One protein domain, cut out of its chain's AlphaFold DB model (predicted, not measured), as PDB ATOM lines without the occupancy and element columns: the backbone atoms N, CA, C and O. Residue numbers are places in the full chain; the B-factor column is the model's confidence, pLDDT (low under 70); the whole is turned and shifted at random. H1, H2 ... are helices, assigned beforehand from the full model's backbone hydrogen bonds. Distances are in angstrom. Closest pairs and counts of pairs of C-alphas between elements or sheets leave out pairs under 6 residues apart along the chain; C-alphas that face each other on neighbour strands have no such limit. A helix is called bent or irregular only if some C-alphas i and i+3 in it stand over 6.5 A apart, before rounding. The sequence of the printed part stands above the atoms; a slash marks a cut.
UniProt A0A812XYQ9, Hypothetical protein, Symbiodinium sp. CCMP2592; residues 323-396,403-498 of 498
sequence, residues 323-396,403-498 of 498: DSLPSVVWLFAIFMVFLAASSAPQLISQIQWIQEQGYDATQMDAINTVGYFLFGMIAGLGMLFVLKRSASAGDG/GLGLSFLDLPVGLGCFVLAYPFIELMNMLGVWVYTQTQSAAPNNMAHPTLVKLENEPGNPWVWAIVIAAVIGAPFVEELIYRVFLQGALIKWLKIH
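This is residues 323 to 396 and 403 to 498 of the 498 residues of the protein "Hypothetical protein" of Symbiodinium sp. CCMP2592 (UniProt A0A812XYQ9). Three long helices, H1, H3 and H6, lie side by side in a bundle, and the bent helix H4 makes an arm away from it, touching no other helix, with residues 407 to 432 and 437 to 442 sticking out free. The short H2 sits in the turn from H1 to H3 at one end of the domain, and the short H5 folds back on the beginning of H6. The printed part has 170 residues with six named helices, H1 to H6 in order, and no named strand, and its class is all helix. The whole is loose, with a radius of gyration of the C-alphas of 20.3 A and spans of 62 by 50 by 32 A.

H1, residues 327 to 349, is irregular, with C-alphas 342 and 345 7.0 A apart, and has a kink of 31 degrees near residue 343. H2, residues 352 to 356, is close to H1 but not clearly touching, the closest C-alphas being those of Ser 349 and Gln 355 at 7.3 A. H3, residues 361 to 392, touches H1 with residues 368 to 383 alone, at a shallow tilt of 28 degrees, opposite ways; the closest C-alphas are those of Ala 341 and Gly 376, 4.3 A apart. H4, residues 410 to 439, was assigned as one helix by its hydrogen bonds but is bent, with C-alphas 420 and 423 6.9 A apart; its arms H4a, residues 410 to 420, and H4b, residues 423 to 439, stand at a steep tilt of 45 degrees. H5, residues 450 to 457, and H6, residues 462 to 497, form a helical hairpin at a shallow tilt of 22 degrees, with the C-alphas of Leu 455 and Val 464 closest at 6.2 A. H6 is the hub, touching H1, H3 and H5. Its closest C-alphas to H3 are Ile 467 and Ala 366, 5.0 A apart, at a shallow tilt of 31 degrees, the same way. Residues 482 to 494 of H6 touch residues 327 to 337 of H1, with Ala 490 and Ser 327 closest at 4.5 A between C-alphas. Every O i to N i+4 pair is within hydrogen-bond range in H2, H3, H4a, H4b and H5, against 17 of 19 in H1 and 26 of 32 in H6.

H1 begins at C-alpha 327 (214.468, 168.886, 245.436) and is 34.7 A long. H3 is 46.4 A long, H4b 24.3 A and H6 50.5 A, with H6 ending at C-alpha 497 (214.388, 159.959, 249.843).

The C-alphas of Gly 396 and Ser 441 are the two farthest apart, at 66.5 A. Residues 397 to 402 are not printed, and C-alphas 396 and 403 are 18.0 A apart across this cut. The mean pLDDT of the printed part is 92.0, and residue 446 alone is under 70.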
ATOM      1  N   ASP A 323     205.897 166.128 246.999       89.38
ATOM      2  CA  ASP A 323     206.358 164.996 246.206       89.38
ATOM      3  C   ASP A 323     206.319 165.236 244.700       89.38
ATOM      4  O   ASP A 323     207.078 164.586 243.978       89.38
ATOM      5  N   SER A 324     205.550 166.234 244.261       88.38
ATOM      6  CA  SER A 324     205.346 166.593 242.858       88.38
ATOM      7  C   SER A 324     206.585 167.142 242.146       88.38
ATOM      8  O   SER A 324     206.608 167.162 240.920       88.38
ATOM      9  N   LEU A 325     207.589 167.650 242.873       91.75
ATOM     10  CA  LEU A 325     208.750 168.313 242.271       91.75
ATOM     11  C   LEU A 325     210.074 167.807 242.874       91.75
ATOM     12  O   LEU A 325     210.165 167.644 244.094       91.75
ATOM     13  N   PRO A 326     211.124 167.596 242.055       94.25
ATOM     14  CA  PRO A 326     212.458 167.263 242.552       94.25
ATOM     15  C   PRO A 326     213.026 168.352 243.476       94.25
ATOM     16  O   PRO A 326     212.822 169.544 243.237       94.25
ATOM     17  N   SER A 327     213.812 167.963 244.487       95.81
ATOM     18  CA  SER A 327     214.468 168.886 245.436       95.81
ATOM     19  C   SER A 327     215.315 169.963 244.741       95.81
ATOM     20  O   SER A 327     215.309 171.121 245.154       95.81
ATOM     21  N   VAL A 328     215.979 169.609 243.635       96.06
ATOM     22  CA  VAL A 328     216.803 170.525 242.827       96.06
ATOM     23  C   VAL A 328     215.990 171.700 242.280       96.06
ATOM     24  O   VAL A 328     216.485 172.823 242.248       96.06
ATOM     25  N   VAL A 329     214.726 171.479 241.905       96.06
ATOM     26  CA  VAL A 329     213.854 172.537 241.374       96.06
ATOM     27  C   VAL A 329     213.531 173.574 242.458       96.06
ATOM     28  O   VAL A 329     213.499 174.774 242.186       96.06
ATOM     29  N   TRP A 330     213.358 173.133 243.707       95.94
ATOM     30  CA  TRP A 330     213.154 174.024 244.851       95.94
ATOM     31  C   TRP A 330     214.402 174.858 245.162       95.94
ATOM     32  O   TRP A 330     214.296 176.067 245.362       95.94
ATOM     33  N   LEU A 331     215.592 174.247 245.140       97.12
ATOM     34  CA  LEU A 331     216.860 174.969 245.315       97.12
ATOM     35  C   LEU A 331     217.110 175.971 244.183       97.12
ATOM     36  O   LEU A 331     217.558 177.090 244.430       97.12
ATOM     37  N   PHE A 332     216.763 175.603 242.950       97.25
ATOM     38  CA  PHE A 332     216.835 176.508 241.810       97.25
ATOM     39  C   PHE A 332     215.942 177.742 242.008       97.25
ATOM     40  O   PHE A 332     216.376 178.858 241.738       97.25
ATOM     41  N   ALA A 333     214.732 177.579 242.556       97.44
ATOM     42  CA  ALA A 333     213.866 178.713 242.878       97.44
ATOM     43  C   ALA A 333     214.500 179.668 243.904       97.44
ATOM     44  O   ALA A 333     214.456 180.879 243.698       97.44
ATOM     45  N   ILE A 334     215.145 179.144 244.954       97.69
ATOM     46  CA  ILE A 334     215.897 179.960 245.928       97.69
ATOM     47  C   ILE A 334     216.969 180.784 245.217       97.69
ATOM     48  O   ILE A 334     217.037 182.001 245.390       97.69
ATOM     49  N   PHE A 335     217.781 180.117 244.395       97.88
ATOM     50  CA  PHE A 335     218.863 180.760 243.662       97.88
ATOM     51  C   PHE A 335     218.345 181.874 242.745       97.88
ATOM     52  O   PHE A 335     218.893 182.973 242.749       97.88
ATOM     53  N   MET A 336     217.243 181.634 242.029       98.00
ATOM     54  CA  MET A 336     216.619 182.635 241.160       98.00
ATOM     55  C   MET A 336     216.136 183.868 241.927       98.00
ATOM     56  O   MET A 336     216.335 184.988 241.456       98.00
ATOM     57  N   VAL A 337     215.540 183.698 243.112       97.75
ATOM     58  CA  VAL A 337     215.115 184.837 243.943       97.75
ATOM     59  C   VAL A 337     216.314 185.638 244.445       97.75
ATOM     60  O   VAL A 337     216.305 186.865 244.341       97.75
ATOM     61  N   PHE A 338     217.363 184.969 244.932       97.06
ATOM     62  CA  PHE A 338     218.586 185.643 245.378       97.06
ATOM     63  C   PHE A 338     219.298 186.377 244.244       97.06
ATOM     64  O   PHE A 338     219.762 187.503 244.434       97.06
ATOM     65  N   LEU A 339     219.376 185.771 243.059       97.56
ATOM     66  CA  LEU A 339     219.990 186.389 241.889       97.56
ATOM     67  C   LEU A 339     219.180 187.610 241.440       97.56
ATOM     68  O   LEU A 339     219.752 188.677 241.236       97.56
ATOM     69  N   ALA A 340     217.851 187.497 241.375       97.62
ATOM     70  CA  ALA A 340     216.987 188.618 241.021       97.62
ATOM     71  C   ALA A 340     217.122 189.781 242.015       97.62
ATOM     72  O   ALA A 340     217.373 190.910 241.593       97.62
ATOM     73  N   ALA A 341     217.032 189.508 243.321       97.00
ATOM     74  CA  ALA A 341     217.176 190.531 244.354       97.00
ATOM     75  C   ALA A 341     218.570 191.180 244.318       97.00
ATOM     76  O   ALA A 341     218.686 192.404 244.291       97.00
ATOM     77  N   SER A 342     219.635 190.371 244.244       96.81
ATOM     78  CA  SER A 342     221.019 190.867 244.259       96.81
ATOM     79  C   SER A 342     221.427 191.622 242.995       96.81
ATOM     80  O   SER A 342     222.358 192.415 243.081       96.81
ATOM     81  N   SER A 343     220.730 191.415 241.868       97.62
ATOM     82  CA  SER A 343     220.932 192.138 240.601       97.62
ATOM     83  C   SER A 343     220.221 193.498 240.525       97.62
ATOM     84  O   SER A 343     220.516 194.307 239.640       97.62
ATOM     85  N   ALA A 344     219.267 193.762 241.425       97.25
ATOM     86  CA  ALA A 344     218.422 194.949 241.342       97.25
ATOM     87  C   ALA A 344     219.212 196.268 241.449       97.25
ATOM     88  O   ALA A 344     218.990 197.136 240.601       97.25
ATOM     89  N   PRO A 345     220.165 196.446 242.391       95.81
ATOM     90  CA  PRO A 345     220.950 197.682 242.467       95.81
ATOM     91  C   PRO A 345     221.773 197.948 241.198       95.81
ATOM     92  O   PRO A 345     221.864 199.087 240.744       95.81
ATOM     93  N   GLN A 346     222.331 196.903 240.578       96.62
ATOM     94  CA  GLN A 346     223.108 197.020 239.343       96.62
ATOM     95  C   GLN A 346     222.200 197.439 238.186       96.62
ATOM     96  O   GLN A 346     222.551 198.361 237.453       96.62
ATOM     97  N   LEU A 347     221.019 196.830 238.050       97.06
ATOM     98  CA  LEU A 347     220.057 197.211 237.013       97.06
ATOM     99  C   LEU A 347     219.567 198.649 237.196       97.06
ATOM    100  O   LEU A 347     219.559 199.413 236.235       97.06
ATOM    101  N   ILE A 348     219.231 199.044 238.425       96.31
ATOM    102  CA  ILE A 348     218.818 200.415 238.757       96.31
ATOM    103  C   ILE A 348     219.926 201.408 238.412       96.31
ATOM    104  O   ILE A 348     219.651 202.451 237.820       96.31
ATOM    105  N   SER A 349     221.181 201.070 238.715       95.69
ATOM    106  CA  SER A 349     222.315 201.942 238.413       95.69
ATOM    107  C   SER A 349     222.520 202.174 236.915       95.69
ATOM    108  O   SER A 349     223.087 203.194 236.553       95.69
ATOM    109  N   GLN A 350     222.048 201.288 236.031       96.69
ATOM    110  CA  GLN A 350     222.193 201.447 234.577       96.69
ATOM    111  C   GLN A 350     221.117 202.350 233.953       96.69
ATOM    112  O   GLN A 350     221.226 202.745 232.791       96.69
ATOM    113  N   ILE A 351     220.070 202.689 234.703       96.94
ATOM    114  CA  ILE A 351     218.956 203.488 234.205       96.94
ATOM    115  C   ILE A 351     219.359 204.973 234.197       96.94
ATOM    116  O   ILE A 351     219.362 205.637 235.233       96.94
ATOM    117  N   GLN A 352     219.666 205.512 233.011       97.19
ATOM    118  CA  GLN A 352     220.173 206.887 232.840       97.19
ATOM    119  C   GLN A 352     219.278 207.957 233.477       97.19
ATOM    120  O   GLN A 352     219.782 208.848 234.152       97.19
ATOM    121  N   TRP A 353     217.950 207.841 233.351       96.44
ATOM    122  CA  TRP A 353     217.036 208.844 233.910       96.44
ATOM    123  C   TRP A 353     217.088 208.927 235.443       96.44
ATOM    124  O   TRP A 353     216.773 209.977 235.995       96.44
ATOM    125  N   ILE A 354     217.496 207.852 236.134       94.75
ATOM    126  CA  ILE A 354     217.708 207.857 237.591       94.75
ATOM    127  C   ILE A 354     219.007 208.598 237.924       94.75
ATOM    128  O   ILE A 354     219.037 209.389 238.863       94.75
ATOM    129  N   GLN A 355     220.065 208.392 237.133       94.75
ATOM    130  CA  GLN A 355     221.348 209.073 237.328       94.75
ATOM    131  C   GLN A 355     221.253 210.587 237.075       94.75
ATOM    132  O   GLN A 355     221.855 211.375 237.800       94.75
ATOM    133  N   GLU A 356     220.472 211.005 236.076       96.88
ATOM    134  CA  GLU A 356     220.331 212.415 235.683       96.88
ATOM    135  C   GLU A 356     219.586 213.278 236.716       96.88
ATOM    136  O   GLU A 356     219.757 214.496 236.735       96.88
ATOM    137  N   GLN A 357     218.779 212.674 237.596       96.25
ATOM    138  CA  GLN A 357     217.988 213.403 238.598       96.25
ATOM    139  C   GLN A 357     218.831 213.972 239.750       96.25
ATOM    140  O   GLN A 357     218.338 214.816 240.496       96.25
ATOM    141  N   GLY A 358     220.088 213.535 239.899       95.88
ATOM    142  CA  GLY A 358     220.977 214.014 240.961       95.88
ATOM    143  C   GLY A 358     220.491 213.645 242.365       95.88
ATOM    144  O   GLY A 358     220.553 214.479 243.267       95.88
ATOM    145  N   TYR A 359     219.976 212.422 242.536       97.12
ATOM    146  CA  TYR A 359     219.497 211.931 243.827       97.12
ATOM    147  C   TYR A 359     220.598 211.947 244.895       97.12
ATOM    148  O   TYR A 359     221.760 211.636 244.623       97.12
ATOM    149  N   ASP A 360     220.222 212.293 246.125       96.81
ATOM    150  CA  ASP A 360     221.132 212.242 247.264       96.81
ATOM    151  C   ASP A 360     221.473 210.787 247.663       96.81
ATOM    152  O   ASP A 360     220.886 209.812 247.182       96.81
ATOM    153  N   ALA A 361     222.451 210.620 248.557       95.44
ATOM    154  CA  ALA A 361     222.888 209.294 248.990       95.44
ATOM    155  C   ALA A 361     221.778 208.494 249.704       95.44
ATOM    156  O   ALA A 361     221.714 207.274 249.557       95.44
ATOM    157  N   THR A 362     220.891 209.158 250.451       95.88
ATOM    158  CA  THR A 362     219.775 208.524 251.175       95.88
ATOM    159  C   THR A 362     218.677 208.074 250.212       95.88
ATOM    160  O   THR A 362     218.110 206.996 250.376       95.88
ATOM    161  N   GLN A 363     218.405 208.861 249.178       97.31
ATOM    162  CA  GLN A 363     217.486 208.551 248.090       97.31
ATOM    163  C   GLN A 363     217.981 207.353 247.289       97.31
ATOM    164  O   GLN A 363     217.219 206.417 247.066       97.31
ATOM    165  N   MET A 364     219.263 207.334 246.921       96.56
ATOM    166  CA  MET A 364     219.853 206.191 246.225       96.56
ATOM    167  C   MET A 364     219.830 204.919 247.079       96.56
ATOM    168  O   MET A 364     219.491 203.851 246.571       96.56
ATOM    169  N   ASP A 365     220.115 205.022 248.379       96.06
ATOM    170  CA  ASP A 365     219.999 203.905 249.328       96.06
ATOM    171  C   ASP A 365     218.555 203.379 249.421       96.06
ATOM    172  O   ASP A 365     218.311 202.169 249.372       96.06
ATOM    173  N   ALA A 366     217.575 204.286 249.463       97.31
ATOM    174  CA  ALA A 366     216.157 203.945 249.458       97.31
ATOM    175  C   ALA A 366     215.720 203.250 248.169       97.31
ATOM    176  O   ALA A 366     215.081 202.200 248.233       97.31
ATOM    177  N   ILE A 367     216.094 203.790 247.007       97.38
ATOM    178  CA  ILE A 367     215.783 203.199 245.702       97.38
ATOM    179  C   ILE A 367     216.399 201.798 245.598       97.38
ATOM    180  O   ILE A 367     215.707 200.859 245.208       97.38
ATOM    181  N   ASN A 368     217.663 201.632 245.998       96.44
ATOM    182  CA  ASN A 368     218.344 200.339 245.963       96.44
ATOM    183  C   ASN A 368     217.697 199.320 246.911       96.44
ATOM    184  O   ASN A 368     217.462 198.183 246.508       96.44
ATOM    185  N   THR A 369     217.364 199.721 248.140       96.88
ATOM    186  CA  THR A 369     216.731 198.835 249.130       96.88
ATOM    187  C   THR A 369     215.330 198.409 248.688       96.88
ATOM    188  O   THR A 369     214.997 197.224 248.710       96.88
ATOM    189  N   VAL A 370     214.507 199.363 248.241       97.62
ATOM    190  CA  VAL A 370     213.166 199.081 247.707       97.62
ATOM    191  C   VAL A 370     213.268 198.186 246.473       97.62
ATOM    192  O   VAL A 370     212.537 197.204 246.368       97.62
ATOM    193  N   GLY A 371     214.197 198.491 245.566       97.62
ATOM    194  CA  GLY A 371     214.465 197.710 244.363       97.62
ATOM    195  C   GLY A 371     214.856 196.267 244.665       97.62
ATOM    196  O   GLY A 371     214.263 195.352 244.100       97.62
ATOM    197  N   TYR A 372     215.789 196.061 245.598       97.88
ATOM    198  CA  TYR A 372     216.234 194.741 246.050       97.88
ATOM    199  C   TYR A 372     215.054 193.862 246.480       97.88
ATOM    200  O   TYR A 372     214.854 192.770 245.937       97.88
ATOM    201  N   PHE A 373     214.220 194.355 247.403       98.00
ATOM    202  CA  PHE A 373     213.077 193.579 247.878       98.00
ATOM    203  C   PHE A 373     212.000 193.425 246.807       98.00
ATOM    204  O   PHE A 373     211.447 192.340 246.670       98.00
ATOM    205  N   LEU A 374     211.717 194.459 246.010       97.75
ATOM    206  CA  LEU A 374     210.707 194.384 244.954       97.75
ATOM    207  C   LEU A 374     211.058 193.327 243.900       97.75
ATOM    208  O   LEU A 374     210.206 192.512 243.548       97.75
ATOM    209  N   PHE A 375     212.307 193.295 243.433       97.81
ATOM    210  CA  PHE A 375     212.773 192.286 242.481       97.81
ATOM    211  C   PHE A 375     212.743 190.883 243.088       97.81
ATOM    212  O   PHE A 375     212.265 189.953 242.438       97.81
ATOM    213  N   GLY A 376     213.174 190.734 244.346       97.44
ATOM    214  CA  GLY A 376     213.064 189.471 245.078       97.44
ATOM    215  C   GLY A 376     211.616 188.983 245.193       97.44
ATOM    216  O   GLY A 376     211.329 187.822 244.904       97.44
ATOM    217  N   MET A 377     210.677 189.872 245.533       97.38
ATOM    218  CA  MET A 377     209.247 189.552 245.621       97.38
ATOM    219  C   MET A 377     208.668 189.132 244.268       97.38
ATOM    220  O   MET A 377     207.987 188.111 244.190       97.38
ATOM    221  N   ILE A 378     208.951 189.883 243.199       97.12
ATOM    222  CA  ILE A 378     208.466 189.571 241.846       97.12
ATOM    223  C   ILE A 378     209.016 188.220 241.379       97.12
ATOM    224  O   ILE A 378     208.247 187.377 240.916       97.12
ATOM    225  N   ALA A 379     210.320 187.985 241.535       97.56
ATOM    226  CA  ALA A 379     210.944 186.719 241.163       97.56
ATOM    227  C   ALA A 379     210.399 185.552 241.993       97.56
ATOM    228  O   ALA A 379     210.077 184.503 241.442       97.56
ATOM    229  N   GLY A 380     210.231 185.740 243.302       96.31
ATOM    230  CA  GLY A 380     209.714 184.709 244.195       96.31
ATOM    231  C   GLY A 380     208.262 184.343 243.904       96.31
ATOM    232  O   GLY A 380     207.935 183.160 243.816       96.31
ATOM    233  N   LEU A 381     207.401 185.334 243.656       95.88
ATOM    234  CA  LEU A 381     206.024 185.107 243.210       95.88
ATOM    235  C   LEU A 381     205.967 184.456 241.822       95.88
ATOM    236  O   LEU A 381     205.160 183.551 241.602       95.88
ATOM    237  N   GLY A 382     206.842 184.871 240.902       96.00
ATOM    238  CA  GLY A 382     206.978 184.261 239.581       96.00
ATOM    239  C   GLY A 382     207.374 182.786 239.666       96.00
ATOM    240  O   GLY A 382     206.720 181.937 239.061       96.00
ATOM    241  N   MET A 383     208.375 182.458 240.487       96.56
ATOM    242  CA  MET A 383     208.777 181.073 240.737       96.56
ATOM    243  C   MET A 383     207.657 180.272 241.395       96.56
ATOM    244  O   MET A 383     207.379 179.159 240.960       96.56
ATOM    245  N   LEU A 384     206.952 180.835 242.378       94.56
ATOM    246  CA  LEU A 384     205.803 180.179 243.007       94.56
ATOM    247  C   LEU A 384     204.716 179.842 241.975       94.56
ATOM    248  O   LEU A 384     204.190 178.727 241.972       94.56
ATOM    249  N   PHE A 385     204.422 180.769 241.060       94.06
ATOM    250  CA  PHE A 385     203.472 180.548 239.973       94.06
ATOM    251  C   PHE A 385     203.924 179.432 239.019       94.06
ATOM    252  O   PHE A 385     203.125 178.552 238.685       94.06
ATOM    253  N   VAL A 386     205.200 179.428 238.619       94.38
ATOM    254  CA  VAL A 386     205.776 178.384 237.756       94.38
ATOM    255  C   VAL A 386     205.711 177.019 238.439       94.38
ATOM    256  O   VAL A 386     205.186 176.079 237.851       94.38
ATOM    257  N   LEU A 387     206.147 176.912 239.698       92.88
ATOM    258  CA  LEU A 387     206.136 175.655 240.455       92.88
ATOM    259  C   LEU A 387     204.718 175.115 240.641       92.88
ATOM    260  O   LEU A 387     204.484 173.923 240.452       92.88
ATOM    261  N   LYS A 388     203.752 175.990 240.949       91.56
ATOM    262  CA  LYS A 388     202.338 175.608 241.056       91.56
ATOM    263  C   LYS A 388     201.821 175.034 239.738       91.56
ATOM    264  O   LYS A 388     201.136 174.010 239.740       91.56
ATOM    265  N   ARG A 389     202.151 175.673 238.612       90.75
ATOM    266  CA  ARG A 389     201.746 175.206 237.281       90.75
ATOM    267  C   ARG A 389     202.411 173.876 236.922       90.75
ATOM    268  O   ARG A 389     201.716 172.984 236.450       90.75
ATOM    269  N   SER A 390     203.709 173.727 237.183       90.44
ATOM    270  CA  SER A 390     204.449 172.484 236.938       90.44
ATOM    271  C   SER A 390     203.921 171.322 237.778       90.44
ATOM    272  O   SER A 390     203.728 170.235 237.246       90.44
ATOM    273  N   ALA A 391     203.605 171.557 239.054       88.19
ATOM    274  CA  ALA A 391     203.011 170.543 239.926       88.19
ATOM    275  C   ALA A 391     201.606 170.111 239.469       88.19
ATOM    276  O   ALA A 391     201.215 168.971 239.685       88.19
ATOM    277  N   SER A 392     200.857 171.003 238.814       84.81
ATOM    278  CA  SER A 392     199.496 170.713 238.338       84.81
ATOM    279  C   SER A 392     199.460 169.931 237.018       84.81
ATOM    280  O   SER A 392     198.407 169.433 236.644       84.81
ATOM    281  N   ALA A 393     200.574 169.852 236.283       83.81
ATOM    282  CA  ALA A 393     200.609 169.231 234.959       83.81
ATOM    283  C   ALA A 393     200.814 167.702 234.986       83.81
ATOM    284  O   ALA A 393     200.611 167.060 233.961       83.81
ATOM    285  N   GLY A 394     201.243 167.132 236.121       74.38
ATOM    286  CA  GLY A 394     201.648 165.723 236.219       74.38
ATOM    287  C   GLY A 394     200.543 164.737 236.602       74.38
ATOM    288  O   GLY A 394     200.584 163.594 236.159       74.38
ATOM    289  N   ASP A 395     199.539 165.168 237.367       70.25
ATOM    290  CA  ASP A 395     198.530 164.266 237.928       70.25
ATOM    291  C   ASP A 395     197.183 164.495 237.229       70.25
ATOM    292  O   ASP A 395     196.421 165.404 237.565       70.25
ATOM    293  N   GLY A 396     196.893 163.663 236.227       70.31
ATOM    294  CA  GLY A 396     195.547 163.542 235.680       70.31
ATOM    295  C   GLY A 396     194.576 163.161 236.799       70.31
ATOM    296  O   GLY A 396     194.714 162.111 237.414       70.31
ATOM    297  N   GLY A 403     199.960 172.647 248.784       75.25
ATOM    298  CA  GLY A 403     200.187 173.681 249.797       75.25
ATOM    299  C   GLY A 403     200.740 174.997 249.236       75.25
ATOM    300  O   GLY A 403     201.177 175.846 249.998       75.25
ATOM    301  N   LEU A 404     200.757 175.162 247.907       81.19
ATOM    302  CA  LEU A 404     201.249 176.346 247.190       81.19
ATOM    303  C   LEU A 404     200.131 177.336 246.830       81.19
ATOM    304  O   LEU A 404     200.370 178.345 246.163       81.19
ATOM    305  N   GLY A 405     198.886 177.024 247.182       79.69
ATOM    306  CA  GLY A 405     197.759 177.903 246.920       79.69
ATOM    307  C   GLY A 405     197.810 179.115 247.838       79.69
ATOM    308  O   GLY A 405     197.548 178.974 249.020       79.69
ATOM    309  N   LEU A 406     198.103 180.294 247.287       80.81
ATOM    310  CA  LEU A 406     197.813 181.555 247.962       80.81
ATOM    311  C   LEU A 406     196.315 181.829 247.819       80.81
ATOM    312  O   LEU A 406     195.840 182.110 246.713       80.81
ATOM    313  N   SER A 407     195.566 181.718 248.911       85.88
ATOM    314  CA  SER A 407     194.190 182.194 248.972       85.88
ATOM    315  C   SER A 407     194.184 183.638 249.451       85.88
ATOM    316  O   SER A 407     194.888 184.008 250.388       85.88
ATOM    317  N   PHE A 408     193.339 184.482 248.859       85.06
ATOM    318  CA  PHE A 408     193.149 185.843 249.371       85.06
ATOM    319  C   PHE A 408     192.602 185.847 250.813       85.06
ATOM    320  O   PHE A 408     192.798 186.812 251.549       85.06
ATOM    321  N   LEU A 409     191.963 184.749 251.243       87.25
ATOM    322  CA  LEU A 409     191.515 184.553 252.624       87.25
ATOM    323  C   LEU A 409     192.664 184.294 253.607       87.25
ATOM    324  O   LEU A 409     192.481 184.506 254.804       87.25
ATOM    325  N   ASP A 410     193.851 183.919 253.130       83.75
ATOM    326  CA  ASP A 410     195.008 183.699 254.001       83.75
ATOM    327  C   ASP A 410     195.534 185.021 254.569       83.75
ATOM    328  O   ASP A 410     196.114 185.040 255.651       83.75
ATOM    329  N   LEU A 411     195.284 186.149 253.892       85.94
ATOM    330  CA  LEU A 411     195.705 187.472 254.348       85.94
ATOM    331  C   LEU A 411     195.006 187.917 255.648       85.94
ATOM    332  O   LEU A 411     195.714 188.232 256.607       85.94
ATOM    333  N   PRO A 412     193.659 187.935 255.759       85.69
ATOM    334  CA  PRO A 412     193.004 188.267 257.024       85.69
ATOM    335  C   PRO A 412     193.281 187.230 258.119       85.69
ATOM    336  O   PRO A 412     193.399 187.609 259.284       85.69
ATOM    337  N   VAL A 413     193.434 185.946 257.770       85.25
ATOM    338  CA  VAL A 413     193.808 184.898 258.736       85.25
ATOM    339  C   VAL A 413     195.222 185.136 259.271       85.25
ATOM    340  O   VAL A 413     195.423 185.152 260.483       85.25
ATOM    341  N   GLY A 414     196.187 185.402 258.391       80.12
ATOM    342  CA  GLY A 414     197.565 185.724 258.750       80.12
ATOM    343  C   GLY A 414     197.664 186.993 259.594       80.12
ATOM    344  O   GLY A 414     198.370 187.004 260.600       80.12
ATOM    345  N   LEU A 415     196.895 188.032 259.256       85.06
ATOM    346  CA  LEU A 415     196.802 189.251 260.062       85.06
ATOM    347  C   LEU A 415     196.209 188.964 261.450       85.06
ATOM    348  O   LEU A 415     196.720 189.470 262.447       85.06
ATOM    349  N   GLY A 416     195.188 188.108 261.539       85.00
ATOM    350  CA  GLY A 416     194.651 187.631 262.815       85.00
ATOM    351  C   GLY A 416     195.705 186.903 263.653       85.00
ATOM    352  O   GLY A 416     195.897 187.231 264.823       85.00
ATOM    353  N   CYS A 417     196.451 185.976 263.048       84.44
ATOM    354  CA  CYS A 417     197.564 185.281 263.699       84.44
ATOM    355  C   CYS A 417     198.666 186.246 264.159       84.44
ATOM    356  O   CYS A 417     199.198 186.083 265.255       84.44
ATOM    357  N   PHE A 418     198.982 187.275 263.370       83.44
ATOM    358  CA  PHE A 418     199.953 188.303 263.743       83.44
ATOM    359  C   PHE A 418     199.493 189.107 264.966       83.44
ATOM    360  O   PHE A 418     200.258 189.282 265.913       83.44
ATOM    361  N   VAL A 419     198.227 189.538 264.993       87.06
ATOM    362  CA  VAL A 419     197.640 190.234 266.150       87.06
ATOM    363  C   VAL A 419     197.675 189.350 267.400       87.06
ATOM    364  O   VAL A 419     197.983 189.841 268.485       87.06
ATOM    365  N   LEU A 420     197.426 188.046 267.254       87.12
ATOM    366  CA  LEU A 420     197.542 187.084 268.354       87.12
ATOM    367  C   LEU A 420     198.995 186.872 268.806       87.12
ATOM    368  O   LEU A 420     199.234 186.649 269.988       87.12
ATOM    369  N   ALA A 421     199.974 186.955 267.905       86.75
ATOM    370  CA  ALA A 421     201.390 186.818 268.246       86.75
ATOM    371  C   ALA A 421     201.981 188.081 268.899       86.75
ATOM    372  O   ALA A 421     202.951 187.986 269.654       86.75
ATOM    373  N   TYR A 422     201.401 189.257 268.643       88.38
ATOM    374  CA  TYR A 422     201.933 190.546 269.094       88.38
ATOM    375  C   TYR A 422     202.237 190.624 270.606       88.38
ATOM    376  O   TYR A 422     203.344 191.046 270.950       88.38
ATOM    377  N   PRO A 423     201.358 190.170 271.527       88.44
ATOM    378  CA  PRO A 423     201.658 190.208 272.957       88.44
ATOM    379  C   PRO A 423     202.906 189.416 273.346       88.44
ATOM    380  O   PRO A 423     203.653 189.827 274.233       88.44
ATOM    381  N   PHE A 424     203.146 188.289 272.674       87.94
ATOM    382  CA  PHE A 424     204.324 187.467 272.913       87.94
ATOM    383  C   PHE A 424     205.597 188.184 272.455       87.94
ATOM    384  O   PHE A 424     206.567 188.246 273.208       87.94
ATOM    385  N   ILE A 425     205.574 188.773 271.255       87.56
ATOM    386  CA  ILE A 425     206.700 189.539 270.702       87.56
ATOM    387  C   ILE A 425     207.060 190.702 271.634       87.56
ATOM    388  O   ILE A 425     208.225 190.888 271.977       87.56
ATOM    389  N   GLU A 426     206.055 191.445 272.096       90.56
ATOM    390  CA  GLU A 426     206.257 192.587 272.984       90.56
ATOM    391  C   GLU A 426     206.831 192.167 274.349       90.56
ATOM    392  O   GLU A 426     207.746 192.815 274.862       90.56
ATOM    393  N   LEU A 427     206.361 191.054 274.924       88.62
ATOM    394  CA  LEU A 427     206.911 190.517 276.174       88.62
ATOM    395  C   LEU A 427     208.355 190.035 276.018       88.62
ATOM    396  O   LEU A 427     209.175 190.290 276.897       88.62
ATOM    397  N   MET A 428     208.683 189.372 274.906       90.31
ATOM    398  CA  MET A 428     210.059 188.961 274.618       90.31
ATOM    399  C   MET A 428     210.980 190.169 274.429       90.31
ATOM    400  O   MET A 428     212.111 190.147 274.910       90.31
ATOM    401  N   ASN A 429     210.491 191.248 273.812       87.88
ATOM    402  CA  ASN A 429     211.236 192.500 273.690       87.88
ATOM    403  C   ASN A 429     211.536 193.115 275.071       87.88
ATOM    404  O   ASN A 429     212.688 193.414 275.385       87.88
ATOM    405  N   MET A 430     210.526 193.224 275.943       88.38
ATOM    406  CA  MET A 430     210.715 193.705 277.320       88.38
ATOM    407  C   MET A 430     211.698 192.837 278.109       88.38
ATOM    408  O   MET A 430     212.563 193.360 278.812       88.38
ATOM    409  N   LEU A 431     211.579 191.513 277.977       89.75
ATOM    410  CA  LEU A 431     212.486 190.566 278.613       89.75
ATOM    411  C   LEU A 431     213.922 190.749 278.106       89.75
ATOM    412  O   LEU A 431     214.846 190.761 278.913       89.75
ATOM    413  N   GLY A 432     214.114 190.941 276.800       88.88
ATOM    414  CA  GLY A 432     215.424 191.191 276.199       88.88
ATOM    415  C   GLY A 432     216.088 192.455 276.743       88.88
ATOM    416  O   GLY A 432     217.243 192.405 277.164       88.88
ATOM    417  N   VAL A 433     215.345 193.565 276.821       86.88
ATOM    418  CA  VAL A 433     215.833 194.814 277.435       86.88
ATOM    419  C   VAL A 433     216.196 194.587 278.902       86.88
ATOM    420  O   VAL A 433     217.268 194.998 279.343       86.88
ATOM    421  N   TRP A 434     215.346 193.884 279.653       89.44
ATOM    422  CA  TRP A 434     215.617 193.562 281.051       89.44
ATOM    423  C   TRP A 434     216.903 192.734 281.212       89.44
ATOM    424  O   TRP A 434     217.787 193.135 281.969       89.44
ATOM    425  N   VAL A 435     217.074 191.647 280.449       91.62
ATOM    426  CA  VAL A 435     218.296 190.818 280.464       91.62
ATOM    427  C   VAL A 435     219.527 191.639 280.075       91.62
ATOM    428  O   VAL A 435     220.569 191.531 280.725       91.62
ATOM    429  N   TYR A 436     219.420 192.492 279.056       87.94
ATOM    430  CA  TYR A 436     220.518 193.360 278.639       87.94
ATOM    431  C   TYR A 436     220.954 194.293 279.777       87.94
ATOM    432  O   TYR A 436     222.133 194.340 280.112       87.94
ATOM    433  N   THR A 437     220.011 194.980 280.429       88.81
ATOM    434  CA  THR A 437     220.326 195.898 281.541       88.81
ATOM    435  C   THR A 437     220.911 195.201 282.769       88.81
ATOM    436  O   THR A 437     221.644 195.824 283.529       88.81
ATOM    437  N   GLN A 438     220.610 193.914 282.969       93.38
ATOM    438  CA  GLN A 438     221.204 193.116 284.045       93.38
ATOM    439  C   GLN A 438     222.617 192.627 283.710       93.38
ATOM    440  O   GLN A 438     223.424 192.418 284.612       93.38
ATOM    441  N   THR A 439     222.920 192.416 282.427       95.06
ATOM    442  CA  THR A 439     224.204 191.854 281.978       95.06
ATOM    443  C   THR A 439     225.232 192.918 281.613       95.06
ATOM    444  O   THR A 439     226.425 192.693 281.801       95.06
ATOM    445  N   GLN A 440     224.799 194.082 281.128       90.81
ATOM    446  CA  GLN A 440     225.680 195.197 280.800       90.81
ATOM    447  C   GLN A 440     225.484 196.335 281.801       90.81
ATOM    448  O   GLN A 440     224.411 196.921 281.897       90.81
ATOM    449  N   SER A 441     226.552 196.708 282.511       87.94
ATOM    450  CA  SER A 441     226.569 197.862 283.429       87.94
ATOM    451  C   SER A 441     226.469 199.222 282.717       87.94
ATOM    452  O   SER A 441     226.618 200.264 283.356       87.94
ATOM    453  N   ALA A 442     226.266 199.229 281.399       85.00
ATOM    454  CA  ALA A 442     226.086 200.413 280.576       85.00
ATOM    455  C   ALA A 442     224.691 200.382 279.946       85.00
ATOM    456  O   ALA A 442     224.195 199.324 279.555       85.00
ATOM    457  N   ALA A 443     224.063 201.554 279.838       76.88
ATOM    458  CA  ALA A 443     222.811 201.670 279.108       76.88
ATOM    459  C   ALA A 443     223.034 201.204 277.656       76.88
ATOM    460  O   ALA A 443     224.037 201.604 277.056       76.88
ATOM    461  N   PRO A 444     222.141 200.368 277.095       76.75
ATOM    462  CA  PRO A 444     222.249 199.968 275.703       76.75
ATOM    463  C   PRO A 444     222.345 201.208 274.826       76.75
ATOM    464  O   PRO A 444     221.557 202.144 274.981       76.75
ATOM    465  N   ASN A 445     223.280 201.210 273.877       81.56
ATOM    466  CA  ASN A 445     223.178 202.132 272.755       81.56
ATOM    467  C   ASN A 445     221.878 201.772 272.034       81.56
ATOM    468  O   ASN A 445     221.812 200.764 271.334       81.56
ATOM    469  N   ASN A 446     220.835 202.575 272.258       69.44
ATOM    470  CA  ASN A 446     219.457 202.284 271.848       69.44
ATOM    471  C   ASN A 446     219.277 202.116 270.325       69.44
ATOM    472  O   ASN A 446     218.190 201.768 269.877       69.44
ATOM    473  N   MET A 447     220.322 202.329 269.518       78.56
ATOM    474  CA  MET A 447     220.302 202.182 268.066       78.56
ATOM    475  C   MET A 447     221.533 201.424 267.566       78.56
ATOM    476  O   MET A 447     222.543 202.009 267.189       78.56
ATOM    477  N   ALA A 448     221.429 200.096 267.535       78.06
ATOM    478  CA  ALA A 448     222.462 199.232 266.963       78.06
ATOM    479  C   ALA A 448     222.451 199.214 265.421       78.06
ATOM    480  O   ALA A 448     223.434 198.809 264.807       78.06
ATOM    481  N   HIS A 449     221.351 199.642 264.783       87.81
ATOM    482  CA  HIS A 449     221.183 199.547 263.333       87.81
ATOM    483  C   HIS A 449     221.305 200.921 262.644       87.81
ATOM    484  O   HIS A 449     220.552 201.834 262.998       87.81
ATOM    485  N   PRO A 450     222.159 201.078 261.609       89.56
ATOM    486  CA  PRO A 450     222.337 202.344 260.889       89.56
ATOM    487  C   PRO A 450     221.033 202.949 260.351       89.56
ATOM    488  O   PRO A 450     220.857 204.162 260.374       89.56
ATOM    489  N   THR A 451     220.080 202.121 259.914       90.12
ATOM    490  CA  THR A 451     218.762 202.591 259.445       90.12
ATOM    491  C   THR A 451     217.949 203.282 260.539       90.12
ATOM    492  O   THR A 451     217.254 204.251 260.252       90.12
ATOM    493  N   LEU A 452     218.043 202.826 261.795       89.50
ATOM    494  CA  LEU A 452     217.345 203.471 262.911       89.50
ATOM    495  C   LEU A 452     217.994 204.812 263.257       89.50
ATOM    496  O   LEU A 452     217.283 205.781 263.492       89.50
ATOM    497  N   VAL A 453     219.327 204.886 263.182       92.50
ATOM    498  CA  VAL A 453     220.064 206.150 263.329       92.50
ATOM    499  C   VAL A 453     219.652 207.148 262.241       92.50
ATOM    500  O   VAL A 453     219.439 208.322 262.526       92.50
ATOM    501  N   LYS A 454     219.470 206.695 260.990       92.81
ATOM    502  CA  LYS A 454     218.929 207.546 259.913       92.81
ATOM    503  C   LYS A 454     217.509 208.032 260.225       92.81
ATOM    504  O   LYS A 454     217.209 209.199 259.994       92.81
ATOM    505  N   LEU A 455     216.649 207.165 260.765       93.44
ATOM    506  CA  LEU A 455     215.272 207.517 261.124       93.44
ATOM    507  C   LEU A 455     215.203 208.527 262.277       93.44
ATOM    508  O   LEU A 455     214.354 209.414 262.248       93.44
ATOM    509  N   GLU A 456     216.091 208.417 263.261       94.19
ATOM    510  CA  GLU A 456     216.182 209.381 264.362       94.19
ATOM    511  C   GLU A 456     216.688 210.746 263.883       94.19
ATOM    512  O   GLU A 456     216.134 211.777 264.261       94.19
ATOM    513  N   ASN A 457     217.713 210.759 263.027       95.62
ATOM    514  CA  ASN A 457     218.306 212.001 262.534       95.62
ATOM    515  C   ASN A 457     217.403 212.734 261.529       95.62
ATOM    516  O   ASN A 457     217.412 213.963 261.474       95.62
ATOM    517  N   GLU A 458     216.617 212.000 260.737       96.19
ATOM    518  CA  GLU A 458     215.802 212.556 259.650       96.19
ATOM    519  C   GLU A 458     214.354 212.014 259.640       96.19
ATOM    520  O   GLU A 458     213.885 211.492 258.623       96.19
ATOM    521  N   PRO A 459     213.571 212.173 260.725       95.44
ATOM    522  CA  PRO A 459     212.245 211.554 260.845       95.44
ATOM    523  C   PRO A 459     211.224 212.094 259.831       95.44
ATOM    524  O   PRO A 459     210.218 211.441 259.546       95.44
ATOM    525  N   GLY A 460     211.468 213.289 259.283       97.25
ATOM    526  CA  GLY A 460     210.639 213.914 258.253       97.25
ATOM    527  C   GLY A 460     210.995 213.517 256.816       97.25
ATOM    528  O   GLY A 460     210.301 213.948 255.896       97.25
ATOM    529  N   ASN A 461     212.059 212.736 256.598       97.19
ATOM    530  CA  ASN A 461     212.499 212.362 255.257       97.19
ATOM    531  C   ASN A 461     211.694 211.148 254.737       97.19
ATOM    532  O   ASN A 461     211.833 210.044 255.272       97.19
ATOM    533  N   PRO A 462     210.866 211.300 253.683       97.56
ATOM    534  CA  PRO A 462     210.036 210.207 253.169       97.56
ATOM    535  C   PRO A 462     210.853 209.030 252.612       97.56
ATOM    536  O   PRO A 462     210.366 207.901 252.608       97.56
ATOM    537  N   TRP A 463     212.096 209.254 252.176       97.88
ATOM    538  CA  TRP A 463     212.964 208.196 251.650       97.88
ATOM    539  C   TRP A 463     213.481 207.265 252.745       97.88
ATOM    540  O   TRP A 463     213.569 206.057 252.535       97.88
ATOM    541  N   VAL A 464     213.732 207.795 253.945       97.44
ATOM    542  CA  VAL A 464     214.072 206.967 255.110       97.44
ATOM    543  C   VAL A 464     212.889 206.073 255.483       97.44
ATOM    544  O   VAL A 464     213.066 204.879 255.718       97.44
ATOM    545  N   TRP A 465     211.665 206.603 255.435       97.00
ATOM    546  CA  TRP A 465     210.457 205.793 255.612       97.00
ATOM    547  C   TRP A 465     210.291 204.730 254.527       97.00
ATOM    548  O   TRP A 465     209.872 203.620 254.842       97.00
ATOM    549  N   ALA A 466     210.664 205.015 253.276       97.38
ATOM    550  CA  ALA A 466     210.662 204.009 252.216       97.38
ATOM    551  C   ALA A 466     211.630 202.849 252.520       97.38
ATOM    552  O   ALA A 466     211.243 201.692 252.360       97.38
ATOM    553  N   ILE A 467     212.835 203.135 253.035       96.62
ATOM    554  CA  ILE A 467     213.785 202.106 253.503       96.62
ATOM    555  C   ILE A 467     213.158 201.271 254.622       96.62
ATOM    556  O   ILE A 467     213.189 200.044 254.567       96.62
ATOM    557  N   VAL A 468     212.566 201.927 255.626       95.50
ATOM    558  CA  VAL A 468     211.927 201.245 256.764       95.50
ATOM    559  C   VAL A 468     210.790 200.343 256.288       95.50
ATOM    560  O   VAL A 468     210.742 199.179 256.670       95.50
ATOM    561  N   ILE A 469     209.907 200.834 255.417       95.81
ATOM    562  CA  ILE A 469     208.797 200.051 254.859       95.81
ATOM    563  C   ILE A 469     209.328 198.848 254.072       95.81
ATOM    564  O   ILE A 469     208.838 197.733 254.249       95.81
ATOM    565  N   ALA A 470     210.343 199.052 253.232       96.06
ATOM    566  CA  ALA A 470     210.942 197.985 252.440       96.06
ATOM    567  C   ALA A 470     211.594 196.913 253.326       96.06
ATOM    568  O   ALA A 470     211.393 195.728 253.088       96.06
ATOM    569  N   ALA A 471     212.301 197.307 254.385       94.88
ATOM    570  CA  ALA A 471     212.896 196.372 255.331       94.88
ATOM    571  C   ALA A 471     211.836 195.624 256.160       94.88
ATOM    572  O   ALA A 471     211.940 194.417 256.337       94.88
ATOM    573  N   VAL A 472     210.799 196.316 256.641       93.81
ATOM    574  CA  VAL A 472     209.765 195.730 257.513       93.81
ATOM    575  C   VAL A 472     208.812 194.812 256.749       93.81
ATOM    576  O   VAL A 472     208.363 193.814 257.301       93.81
ATOM    577  N   ILE A 473     208.479 195.134 255.497       94.25
ATOM    578  CA  ILE A 473     207.533 194.346 254.694       94.25
ATOM    579  C   ILE A 473     208.277 193.421 253.732       94.25
ATOM    580  O   ILE A 473     207.986 192.229 253.654       94.25
ATOM    581  N   GLY A 474     209.234 193.973 252.989       96.00
ATOM    582  CA  GLY A 474     209.943 193.265 251.933       96.00
ATOM    583  C   GLY A 474     210.853 192.166 252.465       96.00
ATOM    584  O   GLY A 474     210.833 191.066 251.913       96.00
ATOM    585  N   ALA A 475     211.599 192.417 253.549       96.00
ATOM    586  CA  ALA A 475     212.514 191.409 254.082       96.00
ATOM    587  C   ALA A 475     211.776 190.158 254.584       96.00
ATOM    588  O   ALA A 475     212.076 189.088 254.055       96.00
ATOM    589  N   PRO A 476     210.753 190.248 255.465       95.12
ATOM    590  CA  PRO A 476     210.027 189.060 255.910       95.12
ATOM    591  C   PRO A 476     209.318 188.329 254.774       95.12
ATOM    592  O   PRO A 476     209.224 187.108 254.797       95.12
ATOM    593  N   PHE A 477     208.831 189.045 253.757       95.25
ATOM    594  CA  PHE A 477     208.185 188.408 252.613       95.25
ATOM    595  C   PHE A 477     209.176 187.578 251.788       95.25
ATOM    596  O   PHE A 477     208.906 186.421 251.461       95.25
ATOM    597  N   VAL A 478     210.329 188.160 251.442       96.88
ATOM    598  CA  VAL A 478     211.382 187.457 250.695       96.88
ATOM    599  C   VAL A 478     211.951 186.307 251.531       96.88
ATOM    600  O   VAL A 478     212.154 185.215 251.002       96.88
ATOM    601  N   GLU A 479     212.134 186.516 252.834       96.69
ATOM    602  CA  GLU A 479     212.556 185.493 253.791       96.69
ATOM    603  C   GLU A 479     211.562 184.321 253.842       96.69
ATOM    604  O   GLU A 479     211.961 183.168 253.687       96.69
ATOM    605  N   GLU A 480     210.261 184.591 253.967       95.06
ATOM    606  CA  GLU A 480     209.221 183.557 254.002       95.06
ATOM    607  C   GLU A 480     209.220 182.722 252.710       95.06
ATOM    608  O   GLU A 480     209.161 181.491 252.756       95.06
ATOM    609  N   LEU A 481     209.356 183.365 251.546       95.25
ATOM    610  CA  LEU A 481     209.451 182.654 250.270       95.25
ATOM    611  C   LEU A 481     210.699 181.768 250.197       95.25
ATOM    612  O   LEU A 481     210.602 180.581 249.876       95.25
ATOM    613  N   ILE A 482     211.868 182.321 250.511       96.50
ATOM    614  CA  ILE A 482     213.137 181.599 250.409       96.50
ATOM    615  C   ILE A 482     213.185 180.447 251.409       96.50
ATOM    616  O   ILE A 482     213.404 179.299 251.018       96.50
ATOM    617  N   TYR A 483     212.971 180.730 252.692       96.06
ATOM    618  CA  TYR A 483     213.198 179.754 253.748       96.06
ATOM    619  C   TYR A 483     212.009 178.813 253.930       96.06
ATOM    620  O   TYR A 483     212.207 177.599 254.016       96.06
ATOM    621  N   ARG A 484     210.772 179.322 253.961       93.50
ATOM    622  CA  ARG A 484     209.605 178.470 254.241       93.50
ATOM    623  C   ARG A 484     209.025 177.823 253.004       93.50
ATOM    624  O   ARG A 484     208.660 176.648 253.035       93.50
ATOM    625  N   VAL A 485     208.933 178.552 251.897       94.06
ATOM    626  CA  VAL A 485     208.330 177.964 250.699       94.06
ATOM    627  C   VAL A 485     209.320 177.051 249.991       94.06
ATOM    628  O   VAL A 485     208.959 175.904 249.713       94.06
ATOM    629  N   PHE A 486     210.538 177.528 249.720       95.81
ATOM    630  CA  PHE A 486     211.486 176.809 248.871       95.81
ATOM    631  C   PHE A 486     212.487 175.941 249.646       95.81
ATOM    632  O   PHE A 486     212.595 174.754 249.344       95.81
ATOM    633  N   LEU A 487     213.185 176.472 250.659       96.25
ATOM    634  CA  LEU A 487     214.214 175.709 251.382       96.25
ATOM    635  C   LEU A 487     213.614 174.551 252.179       96.25
ATOM    636  O   LEU A 487     214.061 173.416 252.036       96.25
ATOM    637  N   GLN A 488     212.570 174.807 252.971       94.94
ATOM    638  CA  GLN A 488     211.846 173.732 253.656       94.94
ATOM    639  C   GLN A 488     211.261 172.724 252.657       94.94
ATOM    640  O   GLN A 488     211.320 171.523 252.911       94.94
ATOM    641  N   GLY A 489     210.766 173.181 251.501       93.38
ATOM    642  CA  GLY A 489     210.294 172.296 250.432       93.38
ATOM    643  C   GLY A 489     211.385 171.344 249.929       93.38
ATOM    644  O   GLY A 489     211.169 170.133 249.852       93.38
ATOM    645  N   ALA A 490     212.583 171.878 249.673       95.44
ATOM    646  CA  ALA A 490     213.748 171.099 249.267       95.44
ATOM    647  C   ALA A 490     214.176 170.088 250.344       95.44
ATOM    648  O   ALA A 490     214.411 168.921 250.027       95.44
ATOM    649  N   LEU A 491     214.241 170.519 251.609       95.19
ATOM    650  CA  LEU A 491     214.667 169.683 252.736       95.19
ATOM    651  C   LEU A 491     213.685 168.549 253.026       95.19
ATOM    652  O   LEU A 491     214.119 167.416 253.203       95.19
ATOM    653  N   ILE A 492     212.373 168.813 253.024       93.12
ATOM    654  CA  ILE A 492     211.358 167.765 253.221       93.12
ATOM    655  C   ILE A 492     211.472 166.715 252.113       93.12
ATOM    656  O   ILE A 492     211.411 165.520 252.393       93.12
ATOM    657  N   LYS A 493     211.672 167.141 250.858       93.06
ATOM    658  CA  LYS A 493     211.829 166.202 249.743       93.06
ATOM    659  C   LYS A 493     213.105 165.376 249.878       93.06
ATOM    660  O   LYS A 493     213.065 164.177 249.636       93.06
ATOM    661  N   TRP A 494     214.214 165.995 250.278       93.75
ATOM    662  CA  TRP A 494     215.474 165.284 250.494       93.75
ATOM    663  C   TRP A 494     215.358 164.267 251.637       93.75
ATOM    664  O   TRP A 494     215.728 163.110 251.463       93.75
ATOM    665  N   LEU A 495     214.759 164.653 252.765       93.38
ATOM    666  CA  LEU A 495     214.581 163.770 253.919       93.38
ATOM    667  C   LEU A 495     213.645 162.585 253.654       93.38
ATOM    668  O   LEU A 495     213.769 161.586 254.340       93.38
ATOM    669  N   LYS A 496     212.724 162.674 252.685       90.50
ATOM    670  CA  LYS A 496     211.855 161.551 252.284       90.50
ATOM    671  C   LYS A 496     212.546 160.507 251.400       90.50
ATOM    672  O   LYS A 496     212.000 159.424 251.217       90.50
ATOM    673  N   ILE A 497     213.667 160.857 250.764       85.00
ATOM    674  CA  ILE A 497     214.388 159.959 249.843       85.00
ATOM    675  C   ILE A 497     215.262 158.955 250.616       85.00
ATOM    676  O   ILE A 497     215.607 157.905 250.073       85.00
ATOM    677  N   HIS A 498     215.598 159.272 251.866       71.31
ATOM    678  CA  HIS A 498     216.332 158.414 252.794       71.31
ATOM    679  C   HIS A 498     215.379 157.805 253.817       71.31
ATOM    680  O   HIS A 498     215.631 156.642 254.203       71.31
TER     681      HIS A 498